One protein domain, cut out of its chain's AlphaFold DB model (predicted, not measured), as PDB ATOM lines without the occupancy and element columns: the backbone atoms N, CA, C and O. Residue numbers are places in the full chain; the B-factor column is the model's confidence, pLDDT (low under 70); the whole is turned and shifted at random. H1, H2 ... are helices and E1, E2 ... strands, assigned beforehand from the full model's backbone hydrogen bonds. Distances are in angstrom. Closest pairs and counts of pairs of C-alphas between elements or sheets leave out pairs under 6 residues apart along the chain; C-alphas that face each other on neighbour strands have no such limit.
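What this domain is: This is residues 23 to 218 of the 266 residues of an uncharacterized protein of marine metagenome (UniProt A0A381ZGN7). A twisted sheet of five strands makes the core, with H5, H6 and H9 covering one face and H3 the other, three layers in all. H8 runs from H7, which lies away from the sheet, back to graze the sheet with residues 199 to 203. The printed part has 196 residues with nine named helices and five named strands, in the order H1 H2 E1 E2 H3 E3 H4 H5 E4 H6 E5 H7 H8 H9. The sheet is mixed, in the order E1 E5 E2 E4 E3; the class is mixed, helices and strands. The whole is compact, radius of gyration of the C-alphas 16.3 A, spanning 49 by 38 by 31 A.

Where its parts are: Find C-alpha 23 at (298.474, 166.736, 212.568); H1 runs from there to residue 32. Read on to H2, residues 41 to 44, E1, 49 to 51, E2, 63 to 69, 19.3 A long, H3, 76 to 83, E3, 86 to 88, and H4, 90 to 94. H5, residues 104 to 123, is 29.5 A long; E4 is 127 to 130 and H6 137 to 153, 23.3 A. E5, 159 to 165, measures 19.3 A, and H7 is 171 to 178. H8, 189 to 205, is 24.0 A long, and H9, 208 to 216, ends at C-alpha 216 (275.855, 150.533, 208.116).

How they stand to each other: Look first at edge strand E1, antiparallel to E5: N 51 and O 161 are 2.8 A apart, within hydrogen-bond range. The pairs E5 and E2, with N 67 and O 162 at 2.7 A, E2 and E4, with N 66 and O 128 at 2.8 A, and E4 and E3, with N 129 and O 86 at 2.8 A, are parallel. E3, H4 H5, E4 is a strand-helix-strand unit, parallel neighbours joined through helices, with a right-handed crossover. H3 is over E4 at a height of 8.5 A over the sheet; H5 is on the opposite face. H6 and H9 touch, closest C-alphas Arg 145 and Ser 215, 5.9 A, at a steep tilt of 63 degrees. H4 touches H5, and H7 touches H8. H2 only grazes the sheet; H1 is not on it. Every O i to N i+4 pair is within range in H1, H3, H7 and H8; H5 has 14 of 16, H6 11 of 13, H9 2 of 5 beside 4 of 6 O i to N i+3 pairs, H4 0 of 1 beside 2 of 2, and H2 is too short.

The domain as a whole: The farthest C-alphas, Thr 58 and Lys 181, are 49.9 A apart. The printed part has no cut, and the link E1 to E2 is long. Residues 214 to 218 are under pLDDT 70.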
ATOM      1  N   PHE A  23     299.358 167.795 212.066       89.69
ATOM      2  CA  PHE A  23     298.474 166.736 212.568       89.69
ATOM      3  C   PHE A  23     298.985 165.315 212.283       89.69
ATOM      4  O   PHE A  23     299.119 164.516 213.209       89.69
ATOM      5  N   ASP A  24     299.297 164.985 211.024       88.31
ATOM      6  CA  ASP A  24     299.726 163.626 210.664       88.31
ATOM      7  C   ASP A  24     301.105 163.274 211.256       88.31
ATOM      8  O   ASP A  24     301.345 162.119 211.617       88.31
ATOM      9  N   GLU A  25     301.999 164.256 211.424       90.00
ATOM     10  CA  GLU A  25     303.298 164.061 212.078       90.00
ATOM     11  C   GLU A  25     303.127 163.802 213.579       90.00
ATOM     12  O   GLU A  25     303.674 162.826 214.102       90.00
ATOM     13  N   LEU A  26     302.327 164.626 214.264       91.44
ATOM     14  CA  LEU A  26     301.998 164.440 215.676       91.44
ATOM     15  C   LEU A  26     301.310 163.093 215.900       91.44
ATOM     16  O   LEU A  26     301.673 162.359 216.821       91.44
ATOM     17  N   PHE A  27     300.369 162.720 215.030       92.25
ATOM     18  CA  PHE A  27     299.684 161.437 215.121       92.25
ATOM     19  C   PHE A  27     300.662 160.278 214.948       92.25
ATOM     20  O   PHE A  27     300.673 159.352 215.759       92.25
ATOM     21  N   LYS A  28     301.532 160.325 213.936       90.38
ATOM     22  CA  LYS A  28     302.563 159.299 213.735       90.38
ATOM     23  C   LYS A  28     303.491 159.195 214.946       90.38
ATOM     24  O   LYS A  28     303.753 158.093 215.425       90.38
ATOM     25  N   LYS A  29     303.925 160.334 215.494       89.56
ATOM     26  CA  LYS A  29     304.742 160.390 216.712       89.56
ATOM     27  C   LYS A  29     304.015 159.777 217.910       89.56
ATOM     28  O   LYS A  29     304.655 159.071 218.685       89.56
ATOM     29  N   SER A  30     302.699 159.974 218.034       91.19
ATOM     30  CA  SER A  30     301.902 159.357 219.104       91.19
ATOM     31  C   SER A  30     301.927 157.826 219.050       91.19
ATOM     32  O   SER A  30     301.862 157.174 220.090       91.19
ATOM     33  N   MET A  31     302.072 157.239 217.857       90.56
ATOM     34  CA  MET A  31     302.117 155.786 217.669       90.56
ATOM     35  C   MET A  31     303.503 155.210 217.979       90.56
ATOM     36  O   MET A  31     303.588 154.163 218.611       90.56
ATOM     37  N   THR A  32     304.585 155.888 217.578       85.12
ATOM     38  CA  THR A  32     305.949 155.328 217.664       85.12
ATOM     39  C   THR A  32     306.768 155.819 218.857       85.12
ATOM     40  O   THR A  32     307.672 155.118 219.299       85.12
ATOM     41  N   ASN A  33     306.480 157.018 219.374       75.62
ATOM     42  CA  ASN A  33     307.329 157.735 220.333       75.62
ATOM     43  C   ASN A  33     306.567 158.170 221.601       75.62
ATOM     44  O   ASN A  33     306.970 159.133 222.255       75.62
ATOM     45  N   SER A  34     305.467 157.497 221.947       75.38
ATOM     46  CA  SER A  34     304.804 157.699 223.243       75.38
ATOM     47  C   SER A  34     305.684 157.160 224.369       75.38
ATOM     48  O   SER A  34     306.211 156.049 224.265       75.38
ATOM     49  N   HIS A  35     305.782 157.908 225.472       79.94
ATOM     50  CA  HIS A  35     306.500 157.485 226.675       79.94
ATOM     51  C   HIS A  35     306.049 156.098 227.155       79.94
ATOM     52  O   HIS A  35     306.851 155.298 227.634       79.94
ATOM     53  N   TYR A  36     304.759 155.794 227.011       75.75
ATOM     54  CA  TYR A  36     304.181 154.575 227.555       75.75
ATOM     55  C   TYR A  36     304.246 153.361 226.617       75.75
ATOM     56  O   TYR A  36     303.926 152.266 227.071       75.75
ATOM     57  N   ASN A  37     304.645 153.521 225.345       83.19
ATOM     58  CA  ASN A  37     304.741 152.450 224.334       83.19
ATOM     59  C   ASN A  37     303.637 151.369 224.467       83.19
ATOM     60  O   ASN A  37     303.895 150.167 224.581       83.19
ATOM     61  N   ASN A  38     302.384 151.824 224.566       91.12
ATOM     62  CA  ASN A  38     301.220 150.971 224.841       91.12
ATOM     63  C   ASN A  38     300.496 150.514 223.571       91.12
ATOM     64  O   ASN A  38     299.591 149.687 223.651       91.12
ATOM     65  N   VAL A  39     300.867 151.058 222.415       94.06
ATOM     66  CA  VAL A  39     300.264 150.753 221.117       94.06
ATOM     67  C   VAL A  39     300.847 149.452 220.561       94.06
ATOM     68  O   VAL A  39     302.022 149.150 220.755       94.06
ATOM     69  N   ASP A  40     300.021 148.665 219.873       93.75
ATOM     70  CA  ASP A  40     300.458 147.439 219.200       93.75
ATOM     71  C   ASP A  40     301.167 147.772 217.872       93.75
ATOM     72  O   ASP A  40     300.550 147.823 216.807       93.75
ATOM     73  N   ASN A  41     302.466 148.075 217.939       89.38
ATOM     74  CA  ASN A  41     303.244 148.485 216.765       89.38
ATOM     75  C   ASN A  41     303.325 147.406 215.679       89.38
ATOM     76  O   ASN A  41     303.374 147.762 214.502       89.38
ATOM     77  N   ASP A  42     303.291 146.126 216.056       90.06
ATOM     78  CA  ASP A  42     303.305 145.007 215.110       90.06
ATOM     79  C   ASP A  42     301.998 144.965 214.317       90.06
ATOM     80  O   ASP A  42     302.008 144.842 213.092       90.06
ATOM     81  N   TYR A  43     300.864 145.145 215.002       90.94
ATOM     82  CA  TYR A  43     299.553 145.224 214.363       90.94
ATOM     83  C   TYR A  43     299.428 146.437 213.426       90.94
ATOM     84  O   TYR A  43     298.857 146.339 212.340       90.94
ATOM     85  N   HIS A  44     299.952 147.588 213.848       90.50
ATOM     86  CA  HIS A  44     299.812 148.856 213.125       90.50
ATOM     87  C   HIS A  44     300.882 149.081 212.053       90.50
ATOM     88  O   HIS A  44     300.728 149.965 211.211       90.50
ATOM     89  N   ASN A  45     302.000 148.349 212.089       86.69
ATOM     90  CA  ASN A  45     303.208 148.664 211.318       86.69
ATOM     91  C   ASN A  45     303.549 150.174 211.383       86.69
ATOM     92  O   ASN A  45     303.773 150.848 210.373       86.69
ATOM     93  N   GLY A  46     303.457 150.736 212.593       78.56
ATOM     94  CA  GLY A  46     303.676 152.158 212.880       78.56
ATOM     95  C   GLY A  46     302.566 153.136 212.462       78.56
ATOM     96  O   GLY A  46     302.769 154.340 212.603       78.56
ATOM     97  N   ASN A  47     301.405 152.681 211.965       86.00
ATOM     98  CA  ASN A  47     300.303 153.552 211.531       86.00
ATOM     99  C   ASN A  47     298.928 153.043 211.988       86.00
ATOM    100  O   ASN A  47     298.638 151.857 211.921       86.00
ATOM    101  N   ALA A  48     298.032 153.950 212.384       89.06
ATOM    102  CA  ALA A  48     296.657 153.560 212.702       89.06
ATOM    103  C   ALA A  48     295.908 153.054 211.461       89.06
ATOM    104  O   ALA A  48     296.116 153.546 210.349       89.06
ATOM    105  N   VAL A  49     294.963 152.134 211.667       92.12
ATOM    106  CA  VAL A  49     294.030 151.721 210.612       92.12
ATOM    107  C   VAL A  49     293.025 152.843 210.380       92.12
ATOM    108  O   VAL A  49     292.383 153.310 211.321       92.12
ATOM    109  N   ILE A  50     292.887 153.276 209.128       92.56
ATOM    110  CA  ILE A  50     292.046 154.412 208.748       92.56
ATOM    111  C   ILE A  50     290.806 153.924 208.002       92.56
ATOM    112  O   ILE A  50     290.907 153.279 206.961       92.56
ATOM    113  N   ASP A  51     289.637 154.308 208.502       91.12
ATOM    114  CA  ASP A  51     288.345 154.107 207.864       91.12
ATOM    115  C   ASP A  51     287.776 155.458 207.394       91.12
ATOM    116  O   ASP A  51     287.468 156.360 208.180       91.12
ATOM    117  N   ASN A  52     287.646 155.587 206.072       92.62
ATOM    118  CA  ASN A  52     287.169 156.788 205.387       92.62
ATOM    119  C   ASN A  52     285.673 156.725 205.028       92.62
ATOM    120  O   ASN A  52     285.190 157.567 204.275       92.62
ATOM    121  N   THR A  53     284.919 155.748 205.544       91.69
ATOM    122  CA  THR A  53     283.504 155.535 205.186       91.69
ATOM    123  C   THR A  53     282.637 156.786 205.395       91.69
ATOM    124  O   THR A  53     281.714 157.037 204.619       91.69
ATOM    125  N   PHE A  54     282.939 157.595 206.417       92.44
ATOM    126  CA  PHE A  54     282.206 158.825 206.751       92.44
ATOM    127  C   PHE A  54     282.997 160.110 206.457       92.44
ATOM    128  O   PHE A  54     282.662 161.186 206.960       92.44
ATOM    129  N   TYR A  55     284.026 160.011 205.616       93.31
ATOM    130  CA  TYR A  55     284.882 161.124 205.219       93.31
ATOM    131  C   TYR A  55     284.363 161.798 203.939       93.31
ATOM    132  O   TYR A  55     283.908 161.142 203.000       93.31
ATOM    133  N   ARG A  56     284.430 163.130 203.880       93.44
ATOM    134  CA  ARG A  56     284.080 163.941 202.705       93.44
ATOM    135  C   ARG A  56     285.314 164.716 202.243       93.44
ATOM    136  O   ARG A  56     285.576 165.773 202.805       93.44
ATOM    137  N   PRO A  57     286.029 164.272 201.196       88.25
ATOM    138  CA  PRO A  57     287.253 164.939 200.739       88.25
ATOM    139  C   PRO A  57     287.069 166.413 200.351       88.25
ATOM    140  O   PRO A  57     288.006 167.192 200.416       88.25
ATOM    141  N   THR A  58     285.857 166.808 199.959       87.56
ATOM    142  CA  THR A  58     285.524 168.163 199.492       87.56
ATOM    143  C   THR A  58     285.233 169.166 200.615       87.56
ATOM    144  O   THR A  58     284.720 170.251 200.347       87.56
ATOM    145  N   ARG A  59     285.475 168.804 201.879       84.81
ATOM    146  CA  ARG A  59     285.174 169.645 203.045       84.81
ATOM    147  C   ARG A  59     286.425 170.294 203.608       84.81
ATOM    148  O   ARG A  59     287.453 169.641 203.738       84.81
ATOM    149  N   GLU A  60     286.254 171.542 204.026       81.44
ATOM    150  CA  GLU A  60     287.249 172.305 204.777       81.44
ATOM    151  C   GLU A  60     287.376 171.790 206.218       81.44
ATOM    152  O   GLU A  60     288.468 171.458 206.660       81.44
ATOM    153  N   ILE A  61     286.249 171.620 206.921       83.88
ATOM    154  CA  ILE A  61     286.233 171.069 208.283       83.88
ATOM    155  C   ILE A  61     286.125 169.542 208.227       83.88
ATOM    156  O   ILE A  61     285.157 168.988 207.691       83.88
ATOM    157  N   GLN A  62     287.112 168.875 208.820       89.50
ATOM    158  CA  GLN A  62     287.187 167.426 208.974       89.50
ATOM    159  C   GLN A  62     287.294 167.098 210.457       89.50
ATOM    160  O   GLN A  62     288.105 167.699 211.150       89.50
ATOM    161  N   ALA A  63     286.489 166.155 210.936       96.44
ATOM    162  CA  ALA A  63     286.662 165.594 212.268       96.44
ATOM    163  C   ALA A  63     287.425 164.264 212.200       96.44
ATOM    164  O   ALA A  63     287.355 163.537 211.202       96.44
ATOM    165  N   GLU A  64     288.101 163.910 213.288       96.75
ATOM    166  CA  GLU A  64     288.811 162.637 213.427       96.75
ATOM    167  C   GLU A  64     288.324 161.938 214.696       96.75
ATOM    168  O   GLU A  64     288.381 162.501 215.784       96.75
ATOM    169  N   CYS A  65     287.851 160.701 214.572       97.19
ATOM    170  CA  CYS A  65     287.485 159.861 215.706       97.19
ATOM    171  C   CYS A  65     288.522 158.754 215.874       97.19
ATOM    172  O   CYS A  65     288.555 157.801 215.095       97.19
ATOM    173  N   VAL A  66     289.342 158.846 216.913       97.12
ATOM    174  CA  VAL A  66     290.311 157.821 217.297       97.12
ATOM    175  C   VAL A  66     289.635 156.816 218.227       97.12
ATOM    176  O   VAL A  66     289.412 157.079 219.408       97.12
ATOM    177  N   LEU A  67     289.292 155.650 217.690       95.94
ATOM    178  CA  LEU A  67     288.760 154.517 218.433       95.94
ATOM    179  C   LEU A  67     289.915 153.710 219.039       95.94
ATOM    180  O   LEU A  67     290.608 152.979 218.329       95.94
ATOM    181  N   VAL A  68     290.109 153.827 220.351       96.00
ATOM    182  CA  VAL A  68     291.148 153.085 221.076       96.00
ATOM    183  C   VAL A  68     290.580 151.771 221.594       96.00
ATOM    184  O   VAL A  68     289.577 151.779 222.300       96.00
ATOM    185  N   CYS A  69     291.234 150.647 221.303       95.56
ATOM    186  CA  CYS A  69     290.787 149.312 221.696       95.56
ATOM    187  C   CYS A  69     291.823 148.629 222.594       95.56
ATOM    188  O   CYS A  69     292.965 148.424 222.186       95.56
ATOM    189  N   GLY A  70     291.431 148.242 223.810       95.75
ATOM    190  CA  GLY A  70     292.339 147.620 224.774       95.75
ATOM    191  C   GLY A  70     291.671 147.233 226.094       95.75
ATOM    192  O   GLY A  70     290.746 147.902 226.568       95.75
ATOM    193  N   ALA A  71     292.164 146.172 226.733       95.44
ATOM    194  CA  ALA A  71     291.675 145.728 228.041       95.44
ATOM    195  C   ALA A  71     291.864 146.810 229.136       95.44
ATOM    196  O   ALA A  71     292.709 147.704 228.997       95.44
ATOM    197  N   PRO A  72     291.077 146.801 230.227       95.19
ATOM    198  CA  PRO A  72     291.380 147.606 231.414       95.19
ATOM    199  C   PRO A  72     292.826 147.368 231.873       95.19
ATOM    200  O   PRO A  72     293.264 146.227 231.888       95.19
ATOM    201  N   GLY A  73     293.580 148.427 232.180       94.50
ATOM    202  CA  GLY A  73     295.012 148.321 232.512       94.50
ATOM    203  C   GLY A  73     295.977 148.334 231.312       94.50
ATOM    204  O   GLY A  73     297.181 148.502 231.499       94.50
ATOM    205  N   SER A  74     295.493 148.280 230.063       95.81
ATOM    206  CA  SER A  74     296.360 148.317 228.866       95.81
ATOM    207  C   SER A  74     296.993 149.689 228.568       95.81
ATOM    208  O   SER A  74     297.625 149.857 227.530       95.81
ATOM    209  N   GLY A  75     296.777 150.697 229.421       94.25
ATOM    210  CA  GLY A  75     297.365 152.031 229.263       94.25
ATOM    211  C   GLY A  75     296.699 152.932 228.212       94.25
ATOM    212  O   GLY A  75     297.336 153.857 227.709       94.25
ATOM    213  N   LYS A  76     295.414 152.685 227.906       95.69
ATOM    214  CA  LYS A  76     294.593 153.504 226.991       95.69
ATOM    215  C   LYS A  76     294.611 154.985 227.344       95.69
ATOM    216  O   LYS A  76     295.049 155.801 226.539       95.69
ATOM    217  N   THR A  77     294.175 155.302 228.559       93.94
ATOM    218  CA  THR A  77     294.064 156.677 229.048       93.94
ATOM    219  C   THR A  77     295.428 157.351 229.108       93.94
ATOM    220  O   THR A  77     295.544 158.496 228.691       93.94
ATOM    221  N   SER A  78     296.476 156.642 229.541       94.00
ATOM    222  CA  SER A  78     297.844 157.177 229.588       94.00
ATOM    223  C   SER A  78     298.337 157.597 228.203       94.00
ATOM    224  O   SER A  78     298.784 158.724 228.032       94.00
ATOM    225  N   TRP A  79     298.184 156.732 227.196       95.06
ATOM    226  CA  TRP A  79     298.545 157.066 225.815       95.06
ATOM    227  C   TRP A  79     297.685 158.207 225.253       95.06
ATOM    228  O   TRP A  79     298.206 159.147 224.658       95.06
ATOM    229  N   ALA A  80     296.369 158.157 225.464       95.44
ATOM    230  CA  ALA A  80     295.453 159.153 224.922       95.44
ATOM    231  C   ALA A  80     295.705 160.547 225.519       95.44
ATOM    232  O   ALA A  80     295.825 161.526 224.791       95.44
ATOM    233  N   THR A  81     295.825 160.646 226.841       94.38
ATOM    234  CA  THR A  81     295.994 161.931 227.539       94.38
ATOM    235  C   THR A  81     297.385 162.531 227.375       94.38
ATOM    236  O   THR A  81     297.513 163.751 227.453       94.38
ATOM    237  N   GLU A  82     298.412 161.720 227.108       93.50
ATOM    238  CA  GLU A  82     299.744 162.207 226.732       93.50
ATOM    239  C   GLU A  82     299.705 162.942 225.384       93.50
ATOM    240  O   GLU A  82     300.323 163.995 225.241       93.50
ATOM    241  N   ASN A  83     298.963 162.405 224.410       93.94
ATOM    242  CA  ASN A  83     299.083 162.812 223.009       93.94
ATOM    243  C   ASN A  83     297.936 163.700 222.504       93.94
ATOM    244  O   ASN A  83     298.128 164.442 221.545       93.94
ATOM    245  N   PHE A  84     296.754 163.649 223.123       96.25
ATOM    246  CA  PHE A  84     295.545 164.293 222.608       96.25
ATOM    247  C   PHE A  84     294.936 165.279 223.611       96.25
ATOM    248  O   PHE A  84     295.043 165.126 224.835       96.25
ATOM    249  N   ALA A  85     294.300 166.320 223.072       96.50
ATOM    250  CA  ALA A  85     293.574 167.328 223.836       96.50
ATOM    251  C   ALA A  85     292.170 166.840 224.226       96.50
ATOM    252  O   ALA A  85     291.766 167.006 225.375       96.50
ATOM    253  N   ASN A  86     291.466 166.179 223.300       97.56
ATOM    254  CA  ASN A  86     290.072 165.769 223.478       97.56
ATOM    255  C   ASN A  86     289.977 164.249 223.685       97.56
ATOM    256  O   ASN A  86     289.901 163.477 222.728       97.56
ATOM    257  N   VAL A  87     290.002 163.809 224.943       97.81
ATOM    258  CA  VAL A  87     289.917 162.392 225.333       97.81
ATOM    259  C   VAL A  87     288.640 162.172 226.132       97.81
ATOM    260  O   VAL A  87     288.401 162.894 227.093       97.81
ATOM    261  N   TYR A  88     287.846 161.171 225.749       97.44
ATOM    262  CA  TYR A  88     286.559 160.879 226.382       97.44
ATOM    263  C   TYR A  88     286.476 159.420 226.823       97.44
ATOM    264  O   TYR A  88     286.703 158.509 226.015       97.44
ATOM    265  N   SER A  89     286.095 159.197 228.080       95.06
ATOM    266  CA  SER A  89     285.790 157.878 228.632       95.06
ATOM    267  C   SER A  89     284.447 157.881 229.363       95.06
ATOM    268  O   SER A  89     284.078 158.839 230.036       95.06
ATOM    269  N   ALA A  90     283.707 156.774 229.284       91.94
ATOM    270  CA  ALA A  90     282.509 156.595 230.104       91.94
ATOM    271  C   ALA A  90     282.856 156.464 231.598       91.94
ATOM    272  O   ALA A  90     282.027 156.795 232.450       91.94
ATOM    273  N   ASP A  91     284.079 156.019 231.908       88.00
ATOM    274  CA  ASP A  91     284.593 155.930 233.276       88.00
ATOM    275  C   ASP A  91     284.750 157.316 233.928       88.00
ATOM    276  O   ASP A  91     284.652 157.412 235.150       88.00
ATOM    277  N   ASP A  92     284.888 158.401 233.151       88.19
ATOM    278  CA  ASP A  92     285.015 159.769 233.686       88.19
ATOM    279  C   ASP A  92     283.760 160.190 234.479       88.19
ATOM    280  O   ASP A  92     283.836 160.958 235.435       88.19
ATOM    281  N   PHE A  93     282.598 159.617 234.143       87.94
ATOM    282  CA  PHE A  93     281.322 159.828 234.844       87.94
ATOM    283  C   PHE A  93     281.133 158.909 236.063       87.94
ATOM    284  O   PHE A  93     280.095 158.953 236.728       87.94
ATOM    285  N   MET A  94     282.096 158.027 236.329       86.25
ATOM    286  CA  MET A  94     282.130 157.145 237.500       86.25
ATOM    287  C   MET A  94     283.122 157.626 238.559       86.25
ATOM    288  O   MET A  94     283.175 157.050 239.642       86.25
ATOM    289  N   VAL A  95     283.882 158.687 238.283       85.44
ATOM    290  CA  VAL A  95     284.774 159.306 239.261       85.44
ATOM    291  C   VAL A  95     283.982 160.284 240.123       85.44
ATOM    292  O   VAL A  95     283.336 161.203 239.620       85.44
ATOM    293  N   LYS A  96     284.043 160.103 241.442       82.44
ATOM    294  CA  LYS A  96     283.483 161.028 242.428       82.44
ATOM    295  C   LYS A  96     284.578 161.393 243.422       82.44
ATOM    296  O   LYS A  96     285.242 160.508 243.945       82.44
ATOM    297  N   ASP A  97     284.789 162.689 243.644       84.94
ATOM    298  CA  ASP A  97     285.810 163.200 244.573       84.94
ATOM    299  C   ASP A  97     287.227 162.640 244.295       84.94
ATOM    300  O   ASP A  97     288.020 162.411 245.202       84.94
ATOM    301  N   GLY A  98     287.540 162.395 243.014       82.00
ATOM    302  CA  GLY A  98     288.820 161.828 242.567       82.00
ATOM    303  C   GLY A  98     288.943 160.305 242.698       82.00
ATOM    304  O   GLY A  98     289.982 159.758 242.335       82.00
ATOM    305  N   ILE A  99     287.902 159.617 243.172       81.81
ATOM    306  CA  ILE A  99     287.882 158.168 243.402       81.81
ATOM    307  C   ILE A  99     286.926 157.504 242.407       81.81
ATOM    308  O   ILE A  99     285.812 157.976 242.178       81.81
ATOM    309  N   TYR A 100     287.358 156.398 241.800       84.06
ATOM    310  CA  TYR A 100     286.531 155.617 240.882       84.06
ATOM    311  C   TYR A 100     285.464 154.815 241.643       84.06
ATOM    312  O   TYR A 100     285.775 154.034 242.538       84.06
ATOM    313  N   HIS A 101     284.196 154.977 241.259       85.19
ATOM    314  CA  HIS A 101     283.059 154.254 241.822       85.19
ATOM    315  C   HIS A 101     282.265 153.553 240.718       85.19
ATOM    316  O   HIS A 101     281.362 154.130 240.106       85.19
ATOM    317  N   PHE A 102     282.572 152.276 240.486       85.50
ATOM    318  CA  PHE A 102     281.857 151.478 239.496       85.50
ATOM    319  C   PHE A 102     280.401 151.225 239.914       85.50
ATOM    320  O   PHE A 102     280.126 150.535 240.896       85.50
ATOM    321  N   ASP A 103     279.460 151.733 239.116       85.94
ATOM    322  CA  ASP A 103     278.027 151.500 239.282       85.94
ATOM    323  C   ASP A 103     277.438 150.923 237.980       85.94
ATOM    324  O   ASP A 103     277.226 151.660 237.006       85.94
ATOM    325  N   PRO A 104     277.137 149.610 237.929       85.31
ATOM    326  CA  PRO A 104     276.639 148.977 236.712       85.31
ATOM    327  C   PRO A 104     275.270 149.515 236.279       85.31
ATOM    328  O   PRO A 104     274.950 149.461 235.092       85.31
ATOM    329  N   SER A 105     274.469 150.067 237.202       88.94
ATOM    330  CA  SER A 105     273.170 150.664 236.868       88.94
ATOM    331  C   SER A 105     273.314 151.958 236.059       88.94
ATOM    332  O   SER A 105     272.418 152.320 235.297       88.94
ATOM    333  N   LYS A 106     274.477 152.617 236.164       88.88
ATOM    334  CA  LYS A 106     274.788 153.872 235.473       88.88
ATOM    335  C   LYS A 106     275.548 153.692 234.166       88.88
ATOM    336  O   LYS A 106     275.678 154.654 233.414       88.88
ATOM    337  N   LEU A 107     275.985 152.477 233.829       86.12
ATOM    338  CA  LEU A 107     276.735 152.218 232.594       86.12
ATOM    339  C   LEU A 107     276.047 152.811 231.360       86.12
ATOM    340  O   LEU A 107     276.660 153.556 230.602       86.12
ATOM    341  N   SER A 108     274.751 152.540 231.181       86.94
ATOM    342  CA  SER A 108     274.032 153.015 229.997       86.94
ATOM    343  C   SER A 108     273.944 154.540 229.912       86.94
ATOM    344  O   SER A 108     273.974 155.073 228.802       86.94
ATOM    345  N   ILE A 109     273.784 155.241 231.039       91.75
ATOM    346  CA  ILE A 109     273.660 156.703 231.036       91.75
ATOM    347  C   ILE A 109     275.028 157.365 230.867       91.75
ATOM    348  O   ILE A 109     275.148 158.269 230.044       91.75
ATOM    349  N   ASN A 110     276.063 156.838 231.521       92.75
ATOM    350  CA  ASN A 110     277.434 157.334 231.422       92.75
ATOM    351  C   ASN A 110     277.990 157.167 230.002       92.75
ATOM    352  O   ASN A 110     278.534 158.111 229.433       92.75
ATOM    353  N   HIS A 111     277.772 156.006 229.372       91.31
ATOM    354  CA  HIS A 111     278.131 155.810 227.965       91.31
ATOM    355  C   HIS A 111     277.405 156.799 227.055       91.31
ATOM    356  O   HIS A 111     278.025 157.395 226.178       91.31
ATOM    357  N   ARG A 112     276.104 157.026 227.274       93.00
ATOM    358  CA  ARG A 112     275.346 157.988 226.471       93.00
ATOM    359  C   ARG A 112     275.909 159.405 226.608       93.00
ATOM    360  O   ARG A 112     276.080 160.061 225.587       93.00
ATOM    361  N   GLN A 113     276.199 159.851 227.829       95.31
ATOM    362  CA  GLN A 113     276.767 161.175 228.094       95.31
ATOM    363  C   GLN A 113     278.152 161.336 227.455       95.31
ATOM    364  O   GLN A 113     278.381 162.316 226.751       95.31
ATOM    365  N   CYS A 114     279.032 160.342 227.614       96.56
ATOM    366  CA  CYS A 114     280.334 160.299 226.948       96.56
ATOM    367  C   CYS A 114     280.188 160.425 225.427       96.56
ATOM    368  O   CYS A 114     280.847 161.243 224.795       96.56
ATOM    369  N   GLU A 115     279.309 159.633 224.819       96.25
ATOM    370  CA  GLU A 115     279.085 159.681 223.376       96.25
ATOM    371  C   GLU A 115     278.473 161.009 222.907       96.25
ATOM    372  O   GLU A 115     278.701 161.411 221.769       96.25
ATOM    373  N   ASP A 116     277.647 161.664 223.726       96.88
ATOM    374  CA  ASP A 116     277.063 162.966 223.393       96.88
ATOM    375  C   ASP A 116     278.159 164.055 223.366       96.88
ATOM    376  O   ASP A 116     278.219 164.811 222.396       96.88
ATOM    377  N   GLN A 117     279.098 164.050 224.324       97.94
ATOM    378  CA  GLN A 117     280.278 164.939 224.327       97.94
ATOM    379  C   GLN A 117     281.232 164.671 223.153       97.94
ATOM    380  O   GLN A 117     281.738 165.599 222.519       97.94
ATOM    381  N   VAL A 118     281.448 163.394 222.822       98.19
ATOM    382  CA  VAL A 118     282.239 162.998 221.646       98.19
ATOM    383  C   VAL A 118     281.616 163.583 220.382       98.19
ATOM    384  O   VAL A 118     282.314 164.184 219.570       98.19
ATOM    385  N   MET A 119     280.298 163.440 220.212       98.00
ATOM    386  CA  MET A 119     279.610 163.967 219.036       98.00
ATOM    387  C   MET A 119     279.648 165.493 218.968       98.00
ATOM    388  O   MET A 119     279.800 166.018 217.870       98.00
ATOM    389  N   GLU A 120     279.524 166.194 220.097       97.56
ATOM    390  CA  GLU A 120     279.672 167.655 220.168       97.56
ATOM    391  C   GLU A 120     281.035 168.100 219.623       97.56
ATOM    392  O   GLU A 120     281.091 168.876 218.673       97.56
ATOM    393  N   SER A 121     282.122 167.494 220.099       97.81
ATOM    394  CA  SER A 121     283.473 167.824 219.625       97.81
ATOM    395  C   SER A 121     283.717 167.425 218.168       97.81
ATOM    396  O   SER A 121     284.366 168.156 217.418       97.81
ATOM    397  N   LEU A 122     283.141 166.310 217.710       97.62
ATOM    398  CA  LEU A 122     283.173 165.949 216.290       97.62
ATOM    399  C   LEU A 122     282.420 166.967 215.416       97.62
ATOM    400  O   LEU A 122     282.817 167.193 214.275       97.62
ATOM    401  N   PHE A 123     281.347 167.599 215.909       95.62
ATOM    402  CA  PHE A 123     280.658 168.665 215.166       95.62
ATOM    403  C   PHE A 123     281.490 169.941 215.038       95.62
ATOM    404  O   PHE A 123     281.300 170.680 214.073       95.62
ATOM    405  N   GLU A 124     282.418 170.167 215.963       94.56
ATOM    406  CA  GLU A 124     283.371 171.277 215.932       94.56
ATOM    407  C   GLU A 124     284.587 171.002 215.029       94.56
ATOM    408  O   GLU A 124     285.419 171.884 214.848       94.56
ATOM    409  N   GLY A 125     284.704 169.804 214.440       95.00
ATOM    410  CA  GLY A 125     285.856 169.437 213.606       95.00
ATOM    411  C   GLY A 125     287.098 169.028 214.400       95.00
ATOM    412  O   GLY A 125     288.208 169.046 213.871       95.00
ATOM    413  N   LYS A 126     286.935 168.662 215.675       97.00
ATOM    414  CA  LYS A 126     288.047 168.228 216.523       97.00
ATOM    415  C   LYS A 126     288.488 166.796 216.215       97.00
ATOM    416  O   LYS A 126     287.742 165.975 215.672       97.00
ATOM    417  N   CYS A 127     289.716 166.494 216.620       97.69
ATOM    418  CA  CYS A 127     290.227 165.146 216.796       97.69
ATOM    419  C   CYS A 127     289.865 164.673 218.205       97.69
ATOM    420  O   CYS A 127     290.311 165.257 219.193       97.69
ATOM    421  N   VAL A 128     289.049 163.626 218.291       98.12
ATOM    422  CA  VAL A 128     288.558 163.058 219.550       98.12
ATOM    423  C   VAL A 128     289.093 161.648 219.743       98.12
ATOM    424  O   VAL A 128     289.124 160.851 218.807       98.12
ATOM    425  N   VAL A 129     289.450 161.306 220.976       98.19
ATOM    426  CA  VAL A 129     289.808 159.941 221.363       98.19
ATOM    427  C   VAL A 129     288.666 159.318 222.154       98.19
ATOM    428  O   VAL A 129     288.379 159.736 223.274       98.19
ATOM    429  N   TYR A 130     288.032 158.290 221.591       97.31
ATOM    430  CA  TYR A 130     287.022 157.483 222.275       97.31
ATOM    431  C   TYR A 130     287.717 156.354 223.049       97.31
ATOM    432  O   TYR A 130     288.054 155.307 222.491       97.31
ATOM    433  N   CYS A 131     287.968 156.592 224.338       94.81
ATOM    434  CA  CYS A 131     288.945 155.869 225.161       94.81
ATOM    435  C   CYS A 131     288.344 154.764 226.056       94.81
ATOM    436  O   CYS A 131     288.926 154.373 227.068       94.81
ATOM    437  N   ASN A 132     287.185 154.223 225.681       92.06
ATOM    438  CA  ASN A 132     286.591 153.066 226.360       92.06
ATOM    439  C   ASN A 132     287.364 151.766 226.056       92.06
ATOM    440  O   ASN A 132     288.328 151.743 225.295       92.06
ATOM    441  N   THR A 133     286.972 150.642 226.663       88.69
ATOM    442  CA  THR A 133     287.652 149.352 226.435       88.69
ATOM    443  C   THR A 133     287.579 148.891 224.980       88.69
ATOM    444  O   THR A 133     288.565 148.373 224.460       88.69
ATOM    445  N   ASN A 134     286.429 149.092 224.327       90.50
ATOM    446  CA  ASN A 134     286.204 148.808 222.904       90.50
ATOM    447  C   ASN A 134     286.715 147.420 222.469       90.50
ATOM    448  O   ASN A 134     287.356 147.252 221.435       90.50
ATOM    449  N   THR A 135     286.446 146.407 223.294       89.50
ATOM    450  CA  THR A 135     286.930 145.028 223.097       89.50
ATOM    451  C   THR A 135     285.965 144.169 222.287       89.50
ATOM    452  O   THR A 135     286.311 143.063 221.887       89.50
ATOM    453  N   ALA A 136     284.753 144.663 222.038       83.00
ATOM    454  CA  ALA A 136     283.749 144.030 221.196       83.00
ATOM    455  C   ALA A 136     282.974 145.079 220.395       83.00
ATOM    456  O   ALA A 136     282.839 146.219 220.830       83.00
ATOM    457  N   PHE A 137     282.381 144.675 219.269       79.19
ATOM    458  CA  PHE A 137     281.544 145.549 218.436       79.19
ATOM    459  C   PHE A 137     280.448 146.277 219.216       79.19
ATOM    460  O   PHE A 137     280.154 147.438 218.948       79.19
ATOM    461  N   THR A 138     279.842 145.598 220.189       79.12
ATOM    462  CA  THR A 138     278.794 146.167 221.041       79.12
ATOM    463  C   THR A 138     279.273 147.348 221.878       79.12
ATOM    464  O   THR A 138     278.453 148.192 222.221       79.12
ATOM    465  N   ASP A 139     280.570 147.427 222.184       84.94
ATOM    466  CA  ASP A 139     281.144 148.471 223.038       84.94
ATOM    467  C   ASP A 139     281.164 149.839 222.313       84.94
ATOM    468  O   ASP A 139     281.054 150.884 222.952       84.94
ATOM    469  N   PHE A 140     281.257 149.847 220.976       87.06
ATOM    470  CA  PHE A 140     281.370 151.068 220.161       87.06
ATOM    471  C   PHE A 140     280.312 151.196 219.049       87.06
ATOM    472  O   PHE A 140     280.314 152.167 218.291       87.06
ATOM    473  N   CYS A 141     279.359 150.265 218.930       84.25
ATOM    474  CA  CYS A 141     278.349 150.314 217.864       84.25
ATOM    475  C   CYS A 141     277.470 151.575 217.915       84.25
ATOM    476  O   CYS A 141     277.051 152.084 216.873       84.25
ATOM    477  N   ASN A 142     277.203 152.096 219.115       86.75
ATOM    478  CA  ASN A 142     276.371 153.276 219.315       86.75
ATOM    479  C   ASN A 142     277.045 154.550 218.805       86.75
ATOM    480  O   ASN A 142     276.402 155.301 218.066       86.75
ATOM    481  N   ILE A 143     278.328 154.764 219.124       91.94
ATOM    482  CA  ILE A 143     279.065 155.922 218.606       91.94
ATOM    483  C   ILE A 143     279.201 155.850 217.082       91.94
ATOM    484  O   ILE A 143     278.886 156.820 216.396       91.94
ATOM    485  N   MET A 144     279.501 154.672 216.523       91.25
ATOM    486  CA  MET A 144     279.553 154.481 215.067       91.25
ATOM    487  C   MET A 144     278.207 154.780 214.400       91.25
ATOM    488  O   MET A 144     278.151 155.445 213.366       91.25
ATOM    489  N   ARG A 145     277.094 154.366 215.021       88.56
ATOM    490  CA  ARG A 145     275.748 154.700 214.543       88.56
ATOM    491  C   ARG A 145     275.483 156.207 214.594       88.56
ATOM    492  O   ARG A 145     274.898 156.728 213.648       88.56
ATOM    493  N   LYS A 146     275.893 156.909 215.656       93.00
ATOM    494  CA  LYS A 146     275.745 158.371 215.776       93.00
ATOM    495  C   LYS A 146     276.552 159.116 214.703       93.00
ATOM    496  O   LYS A 146     276.006 160.026 214.075       93.00
ATOM    497  N   ILE A 147     277.788 158.688 214.432       94.38
ATOM    498  CA  ILE A 147     278.635 159.214 213.346       94.38
ATOM    499  C   ILE A 147     277.956 158.984 211.990       94.38
ATOM    500  O   ILE A 147     277.735 159.934 211.239       94.38
ATOM    501  N   LYS A 148     277.529 157.745 211.711       92.25
ATOM    502  CA  LYS A 148     276.794 157.367 210.494       92.25
ATOM    503  C   LYS A 148     275.544 158.226 210.291       92.25
ATOM    504  O   LYS A 148     275.341 158.804 209.225       92.25
ATOM    505  N   ASP A 149     274.683 158.299 211.304       91.94
ATOM    506  CA  ASP A 149     273.427 159.050 211.235       91.94
ATOM    507  C   ASP A 149     273.698 160.544 210.997       91.94
ATOM    508  O   ASP A 149     272.997 161.175 210.203       91.94
ATOM    509  N   SER A 150     274.742 161.096 211.618       94.88
ATOM    510  CA  SER A 150     275.170 162.484 211.413       94.88
ATOM    511  C   SER A 150     275.675 162.716 209.995       94.88
ATOM    512  O   SER A 150     275.233 163.662 209.351       94.88
ATOM    513  N   PHE A 151     276.505 161.820 209.461       93.75
ATOM    514  CA  PHE A 151     277.023 161.905 208.096       93.75
ATOM    515  C   PHE A 151     275.920 161.924 207.036       93.75
ATOM    516  O   PHE A 151     275.989 162.723 206.100       93.75
ATOM    517  N   TYR A 152     274.892 161.080 207.171       92.12
ATOM    518  CA  TYR A 152     273.791 161.038 206.203       92.12
ATOM    519  C   TYR A 152     272.789 162.182 206.365       92.12
ATOM    520  O   TYR A 152     272.246 162.656 205.369       92.12
ATOM    521  N   ARG A 153     272.514 162.623 207.599       94.62
ATOM    522  CA  ARG A 153     271.496 163.659 207.857       94.62
ATOM    523  C   ARG A 153     272.037 165.071 207.712       94.62
ATOM    524  O   ARG A 153     271.314 165.965 207.281       94.62
ATOM    525  N   LYS A 154     273.287 165.295 208.107       93.75
ATOM    526  CA  LYS A 154     273.883 166.622 208.163       93.75
ATOM    527  C   LYS A 154     274.883 166.759 207.037       93.75
ATOM    528  O   LYS A 154     275.998 166.258 207.135       93.75
ATOM    529  N   LYS A 155     274.456 167.529 206.024       90.62
ATOM    530  CA  LYS A 155     275.281 168.288 205.070       90.62
ATOM    531  C   LYS A 155     276.715 168.363 205.555       90.62
ATOM    532  O   LYS A 155     277.533 167.530 205.187       90.62
ATOM    533  N   ASN A 156     276.932 169.325 206.442       91.06
ATOM    534  CA  ASN A 156     278.188 169.829 206.986       91.06
ATOM    535  C   ASN A 156     279.004 168.866 207.873       91.06
ATOM    536  O   ASN A 156     280.128 169.211 208.206       91.06
ATOM    537  N   PHE A 157     278.543 167.645 208.158       94.56
ATOM    538  CA  PHE A 157     279.332 166.677 208.925       94.56
ATOM    539  C   PHE A 157     280.264 165.833 208.033       94.56
ATOM    540  O   PHE A 157     279.863 165.392 206.947       94.56
ATOM    541  N   SER A 158     281.499 165.620 208.495       95.31
ATOM    542  CA  SER A 158     282.525 164.752 207.904       95.31
ATOM    543  C   SER A 158     283.418 164.217 209.020       95.31
ATOM    544  O   SER A 158     283.855 164.996 209.864       95.31
ATOM    545  N   CYS A 159     283.674 162.912 209.045       95.25
ATOM    546  CA  CYS A 159     284.479 162.278 210.082       95.25
ATOM    547  C   CYS A 159     285.283 161.119 209.497       95.25
ATOM    548  O   CYS A 159     284.720 160.200 208.900       95.25
ATOM    549  N   ARG A 160     286.591 161.120 209.730       94.06
ATOM    550  CA  ARG A 160     287.433 159.939 209.531       94.06
ATOM    551  C   ARG A 160     287.527 159.164 210.839       94.06
ATOM    552  O   ARG A 160     287.523 159.767 211.910       94.06
ATOM    553  N   VAL A 161     287.577 157.837 210.770       94.50
ATOM    554  CA  VAL A 161     287.736 156.987 211.957       94.50
ATOM    555  C   VAL A 161     289.113 156.338 211.915       94.50
ATOM    556  O   VAL A 161     289.473 155.696 210.932       94.50
ATOM    557  N   ARG A 162     289.894 156.512 212.979       94.31
ATOM    558  CA  ARG A 162     291.211 155.897 213.164       94.31
ATOM    559  C   ARG A 162     291.111 154.859 214.261       94.31
ATOM    560  O   ARG A 162     290.621 155.157 215.341       94.31
ATOM    561  N   ILE A 163     291.566 153.645 214.003       94.31
ATOM    562  CA  ILE A 163     291.460 152.537 214.947       94.31
ATOM    563  C   ILE A 163     292.845 152.247 215.504       94.31
ATOM    564  O   ILE A 163     293.777 151.961 214.753       94.31
ATOM    565  N   VAL A 164     292.962 152.305 216.830       95.31
ATOM    566  CA  VAL A 164     294.210 152.095 217.566       95.31
ATOM    567  C   VAL A 164     294.039 150.921 218.524       95.31
ATOM    568  O   VAL A 164     293.440 151.037 219.589       95.31
ATOM    569  N   LYS A 165     294.578 149.765 218.136       95.50
ATOM    570  CA  LYS A 165     294.771 148.602 219.007       95.50
ATOM    571  C   LYS A 165     295.917 148.856 219.995       95.50
ATOM    572  O   LYS A 165     297.023 149.199 219.574       95.50
ATOM    573  N   MET A 166     295.652 148.658 221.283       95.81
ATOM    574  CA  MET A 166     296.687 148.595 222.312       95.81
ATOM    575  C   MET A 166     297.361 147.230 222.335       95.81
ATOM    576  O   MET A 166     296.731 146.210 222.052       95.81
ATOM    577  N   ARG A 167     298.635 147.227 222.725       93.56
ATOM    578  CA  ARG A 167     299.434 146.024 222.922       93.56
ATOM    579  C   ARG A 167     298.744 145.083 223.902       93.56
ATOM    580  O   ARG A 167     298.183 145.494 224.922       93.56
ATOM    581  N   GLU A 168     298.827 143.800 223.590       92.75
ATOM    582  CA  GLU A 168     298.358 142.739 224.467       92.75
ATOM    583  C   GLU A 168     299.341 142.545 225.626       92.75
ATOM    584  O   GLU A 168     300.544 142.401 225.418       92.75
ATOM    585  N   LEU A 169     298.821 142.558 226.853       94.38
ATOM    586  CA  LEU A 169     299.586 142.308 228.074       94.38
ATOM    587  C   LEU A 169     299.200 140.952 228.666       94.38
ATOM    588  O   LEU A 169     298.125 140.417 228.362       94.38
ATOM    589  N   SER A 170     300.074 140.412 229.516       95.56
ATOM    590  CA  SER A 170     299.760 139.221 230.305       95.56
ATOM    591  C   SER A 170     298.571 139.504 231.234       95.56
ATOM    592  O   SER A 170     298.279 140.656 231.571       95.56
ATOM    593  N   ILE A 171     297.842 138.462 231.635       95.69
ATOM    594  CA  ILE A 171     296.723 138.646 232.571       95.69
ATOM    595  C   ILE A 171     297.255 139.108 233.929       95.69
ATOM    596  O   ILE A 171     296.625 139.938 234.577       95.69
ATOM    597  N   GLU A 172     298.431 138.625 234.314       96.31
ATOM    598  CA  GLU A 172     299.151 138.974 235.531       96.31
ATOM    599  C   GLU A 172     299.459 140.478 235.576       96.31
ATOM    600  O   GLU A 172     299.087 141.149 236.540       96.31
ATOM    601  N   ASP A 173     300.016 141.033 234.493       96.38
ATOM    602  CA  ASP A 173     300.311 142.466 234.382       96.38
ATOM    603  C   ASP A 173     299.025 143.299 234.446       96.38
ATOM    604  O   ASP A 173     298.990 144.371 235.051       96.38
ATOM    605  N   LEU A 174     297.946 142.835 233.802       96.69
ATOM    606  CA  LEU A 174     296.665 143.539 233.833       96.69
ATOM    607  C   LEU A 174     296.074 143.544 235.245       96.69
ATOM    608  O   LEU A 174     295.598 144.591 235.675       96.69
ATOM    609  N   VAL A 175     296.130 142.418 235.963       96.50
ATOM    610  CA  VAL A 175     295.674 142.303 237.358       96.50
ATOM    611  C   VAL A 175     296.445 143.260 238.259       96.50
ATOM    612  O   VAL A 175     295.830 143.989 239.036       96.50
ATOM    613  N   GLU A 176     297.772 143.310 238.130       96.31
ATOM    614  CA  GLU A 176     298.600 144.240 238.898       96.31
ATOM    615  C   GLU A 176     298.209 145.695 238.609       96.31
ATOM    616  O   GLU A 176     297.950 146.474 239.529       96.31
ATOM    617  N   ARG A 177     298.073 146.056 237.328       95.56
ATOM    618  CA  ARG A 177     297.751 147.426 236.907       95.56
ATOM    619  C   ARG A 177     296.358 147.888 237.311       95.56
ATOM    620  O   ARG A 177     296.184 149.084 237.529       95.56
ATOM    621  N   VAL A 178     295.373 146.989 237.375       94.69
ATOM    622  CA  VAL A 178     294.010 147.353 237.804       94.69
ATOM    623  C   VAL A 178     293.783 147.232 239.306       94.69
ATOM    624  O   VAL A 178     292.698 147.561 239.773       94.69
ATOM    625  N   SER A 179     294.769 146.753 240.062       93.94
ATOM    626  CA  SER A 179     294.665 146.638 241.516       93.94
ATOM    627  C   SER A 179     294.503 148.002 242.198       93.94
ATOM    628  O   SER A 179     294.756 149.048 241.596       93.94
ATOM    629  N   GLU A 180     294.154 147.985 243.487       91.38
ATOM    630  CA  GLU A 180     294.140 149.174 244.354       91.38
ATOM    631  C   GLU A 180     295.475 149.942 244.321       91.38
ATOM    632  O   GLU A 180     295.490 151.167 244.279       91.38
ATOM    633  N   LYS A 181     296.609 149.225 244.263       91.19
ATOM    634  CA  LYS A 181     297.953 149.825 244.152       91.19
ATOM    635  C   LYS A 181     298.267 150.361 242.753       91.19
ATOM    636  O   LYS A 181     299.239 151.095 242.590       91.19
ATOM    637  N   GLY A 182     297.506 149.924 241.753       90.88
ATOM    638  CA  GLY A 182     297.612 150.351 240.369       90.88
ATOM    639  C   GLY A 182     296.709 151.550 240.102       90.88
ATOM    640  O   GLY A 182     296.891 152.621 240.672       90.88
ATOM    641  N   ASN A 183     295.745 151.383 239.199       88.62
ATOM    642  CA  ASN A 183     294.792 152.437 238.851       88.62
ATOM    643  C   ASN A 183     293.513 152.445 239.710       88.62
ATOM    644  O   ASN A 183     292.665 153.303 239.490       88.62
ATOM    645  N   GLY A 184     293.349 151.503 240.646       88.12
ATOM    646  CA  GLY A 184     292.197 151.456 241.550       88.12
ATOM    647  C   GLY A 184     290.865 151.060 240.902       88.12
ATOM    648  O   GLY A 184     289.819 151.261 241.506       88.12
ATOM    649  N   HIS A 185     290.860 150.513 239.678       89.12
ATOM    650  CA  HIS A 185     289.617 150.071 239.025       89.12
ATOM    651  C   HIS A 185     289.105 148.720 239.555       89.12
ATOM    652  O   HIS A 185     287.943 148.381 239.332       89.12
ATOM    653  N   GLU A 186     289.978 147.922 240.176       90.88
ATOM    654  CA  GLU A 186     289.685 146.645 240.840       90.88
ATOM    655  C   GLU A 186     288.848 145.672 239.989       90.88
ATOM    656  O   GLU A 186     287.893 145.031 240.436       90.88
ATOM    657  N   VAL A 187     289.199 145.556 238.705       91.25
ATOM    658  CA  VAL A 187     288.449 144.724 237.759       91.25
ATOM    659  C   VAL A 187     288.645 143.238 238.070       91.25
ATOM    660  O   VAL A 187     289.761 142.727 238.063       91.25
ATOM    661  N   GLU A 188     287.538 142.516 238.263       92.81
ATOM    662  CA  GLU A 188     287.547 141.073 238.538       92.81
ATOM    663  C   GLU A 188     288.284 140.261 237.450       92.81
ATOM    664  O   GLU A 188     288.080 140.469 236.250       92.81
ATOM    665  N   LEU A 189     289.062 139.252 237.865       93.88
ATOM    666  CA  LEU A 189     289.901 138.424 236.984       93.88
ATOM    667  C   LEU A 189     289.146 137.854 235.771       93.88
ATOM    668  O   LEU A 189     289.606 137.978 234.636       93.88
ATOM    669  N   TYR A 190     287.962 137.265 235.979       91.50
ATOM    670  CA  TYR A 190     287.195 136.681 234.872       91.50
ATOM    671  C   TYR A 190     286.759 137.737 233.847       91.50
ATOM    672  O   TYR A 190     286.681 137.437 232.655       91.50
ATOM    673  N   LYS A 191     286.507 138.986 234.276       91.69
ATOM    674  CA  LYS A 191     286.210 140.091 233.358       91.69
ATOM    675  C   LYS A 191     287.446 140.417 232.533       91.69
ATOM    676  O   LYS A 191     287.316 140.458 231.315       91.69
ATOM    677  N   LEU A 192     288.619 140.575 233.152       93.81
ATOM    678  CA  LEU A 192     289.876 140.828 232.431       93.81
ATOM    679  C   LEU A 192     290.144 139.756 231.373       93.81
ATOM    680  O   LEU A 192     290.322 140.090 230.203       93.81
ATOM    681  N   VAL A 193     290.071 138.475 231.751       92.94
ATOM    682  CA  VAL A 193     290.249 137.346 230.823       92.94
ATOM    683  C   VAL A 193     289.260 137.432 229.660       92.94
ATOM    684  O   VAL A 193     289.655 137.368 228.495       92.94
ATOM    685  N   ASN A 194     287.976 137.650 229.952       91.00
ATOM    686  CA  ASN A 194     286.944 137.743 228.921       91.00
ATOM    687  C   ASN A 194     287.139 138.965 228.007       91.00
ATOM    688  O   ASN A 194     286.949 138.854 226.799       91.00
ATOM    689  N   MET A 195     287.527 140.128 228.537       91.75
ATOM    690  CA  MET A 195     287.800 141.326 227.732       91.75
ATOM    691  C   MET A 195     289.017 141.136 226.822       91.75
ATOM    692  O   MET A 195     288.946 141.476 225.642       91.75
ATOM    693  N   THR A 196     290.091 140.535 227.334       93.44
ATOM    694  CA  THR A 196     291.289 140.206 226.551       93.44
ATOM    695  C   THR A 196     290.972 139.206 225.442       93.44
ATOM    696  O   THR A 196     291.374 139.404 224.296       93.44
ATOM    697  N   ASN A 197     290.184 138.170 225.733       90.50
ATOM    698  CA  ASN A 197     289.783 137.188 224.727       90.50
ATOM    699  C   ASN A 197     288.872 137.793 223.645       90.50
ATOM    700  O   ASN A 197     289.051 137.494 222.463       90.50
ATOM    701  N   ARG A 198     287.941 138.683 224.024       88.56
ATOM    702  CA  ARG A 198     287.113 139.437 223.066       88.56
ATOM    703  C   ARG A 198     287.971 140.305 222.146       88.56
ATOM    704  O   ARG A 198     287.776 140.251 220.935       88.56
ATOM    705  N   LEU A 199     288.945 141.031 222.702       90.75
ATOM    706  CA  LEU A 199     289.865 141.875 221.936       90.75
ATOM    707  C   LEU A 199     290.674 141.050 220.925       90.75
ATOM    708  O   LEU A 199     290.685 141.377 219.741       90.75
ATOM    709  N   LYS A 200     291.290 139.949 221.377       89.31
ATOM    710  CA  LYS A 200     292.036 139.018 220.516       89.31
ATOM    711  C   LYS A 200     291.171 138.510 219.370       89.31
ATOM    712  O   LYS A 200     291.557 138.590 218.209       89.31
ATOM    713  N   TRP A 201     289.975 138.017 219.684       85.94
ATOM    714  CA  TRP A 201     289.058 137.522 218.662       85.94
ATOM    715  C   TRP A 201     288.651 138.606 217.668       85.94
ATOM    716  O   TRP A 201     288.649 138.337 216.469       85.94
ATOM    717  N   LEU A 202     288.341 139.815 218.146       85.06
ATOM    718  CA  LEU A 202     287.934 140.933 217.302       85.06
ATOM    719  C   LEU A 202     289.007 141.243 216.250       85.06
ATOM    720  O   LEU A 202     288.693 141.277 215.068       85.06
ATOM    721  N   PHE A 203     290.263 141.407 216.667       88.25
ATOM    722  CA  PHE A 203     291.351 141.794 215.763       88.25
ATOM    723  C   PHE A 203     291.937 140.627 214.947       88.25
ATOM    724  O   PHE A 203     292.502 140.875 213.885       88.25
ATOM    725  N   ASN A 204     291.762 139.373 215.380       85.75
ATOM    726  CA  ASN A 204     292.199 138.194 214.615       85.75
ATOM    727  C   ASN A 204     291.160 137.715 213.594       85.75
ATOM    728  O   ASN A 204     291.515 137.081 212.604       85.75
ATOM    729  N   THR A 205     289.874 137.968 213.842       79.94
ATOM    730  CA  THR A 205     288.782 137.472 212.984       79.94
ATOM    731  C   THR A 205     288.339 138.516 211.969       79.94
ATOM    732  O   THR A 205     287.821 138.176 210.907       79.94
ATOM    733  N   PHE A 206     288.495 139.796 212.299       75.56
ATOM    734  CA  PHE A 206     287.903 140.884 211.544       75.56
ATOM    735  C   PHE A 206     288.950 141.918 211.153       75.56
ATOM    736  O   PHE A 206     289.740 142.346 211.988       75.56
ATOM    737  N   ASN A 207     288.911 142.371 209.896       80.06
ATOM    738  CA  ASN A 207     289.720 143.503 209.462       80.06
ATOM    739  C   ASN A 207     289.063 144.812 209.937       80.06
ATOM    740  O   ASN A 207     287.984 145.153 209.441       80.06
ATOM    741  N   PRO A 208     289.687 145.574 210.850       76.19
ATOM    742  CA  PRO A 208     289.068 146.744 211.469       76.19
ATOM    743  C   PRO A 208     288.661 147.859 210.511       76.19
ATOM    744  O   PRO A 208     287.778 148.637 210.859       76.19
ATOM    745  N   ILE A 209     289.191 147.892 209.280       78.06
ATOM    746  CA  ILE A 209     288.729 148.828 208.236       78.06
ATOM    747  C   ILE A 209     287.217 148.724 207.966       78.06
ATOM    748  O   ILE A 209     286.600 149.653 207.457       78.06
ATOM    749  N   TYR A 210     286.596 147.597 208.324       76.94
ATOM    750  CA  TYR A 210     285.170 147.365 208.140       76.94
ATOM    751  C   TYR A 210     284.323 147.710 209.384       76.94
ATOM    752  O   TYR A 210     283.114 147.476 209.372       76.94
ATOM    753  N   PHE A 211     284.887 148.284 210.457       76.69
ATOM    754  CA  PHE A 211     284.130 148.621 211.678       76.69
ATOM    755  C   PHE A 211     282.949 149.576 211.416       76.69
ATOM    756  O   PHE A 211     281.889 149.417 212.032       76.69
ATOM    757  N   SER A 212     283.060 150.514 210.469       70.75
ATOM    758  CA  SER A 212     281.928 151.370 210.075       70.75
ATOM    759  C   SER A 212     280.869 150.636 209.258       70.75
ATOM    760  O   SER A 212     279.674 150.864 209.465       70.75
ATOM    761  N   TRP A 213     281.279 149.732 208.366       70.75
ATOM    762  CA  TRP A 213     280.390 148.925 207.514       70.75
ATOM    763  C   TRP A 213     279.428 148.080 208.328       70.75
ATOM    764  O   TRP A 213     278.219 148.066 208.124       70.75
ATOM    765  N   CYS A 214     279.999 147.458 209.331       67.75
ATOM    766  CA  CYS A 214     279.365 146.820 210.453       67.75
ATOM    767  C   CYS A 214     278.179 147.634 211.037       67.75
ATOM    768  O   CYS A 214     277.064 147.122 211.172       67.75
ATOM    769  N   SER A 215     278.339 148.942 211.259       64.12
ATOM    770  CA  SER A 215     277.226 149.814 211.682       64.12
ATOM    771  C   SER A 215     276.215 150.140 210.562       64.12
ATOM    772  O   SER A 215     275.024 150.315 210.842       64.12
ATOM    773  N   LEU A 216     276.666 150.210 209.301       63.53
ATOM    774  CA  LEU A 216     275.855 150.533 208.116       63.53
ATOM    775  C   LEU A 216     274.842 149.445 207.780       63.53
ATOM    776  O   LEU A 216     273.670 149.742 207.552       63.53
ATOM    777  N   VAL A 217     275.267 148.184 207.817       59.78
ATOM    778  CA  VAL A 217     274.410 147.031 207.503       59.78
ATOM    779  C   VAL A 217     273.366 146.748 208.583       59.78
ATOM    780  O   VAL A 217     272.612 145.788 208.472       59.78
ATOM    781  N   SER A 218     273.282 147.609 209.609       53.94
ATOM    782  CA  SER A 218     272.506 147.405 210.825       53.94
ATOM    783  C   SER A 218     272.868 146.060 211.429       53.94
ATOM    784  O   SER A 218     272.221 145.070 211.133       53.94
TER     785      SER A 218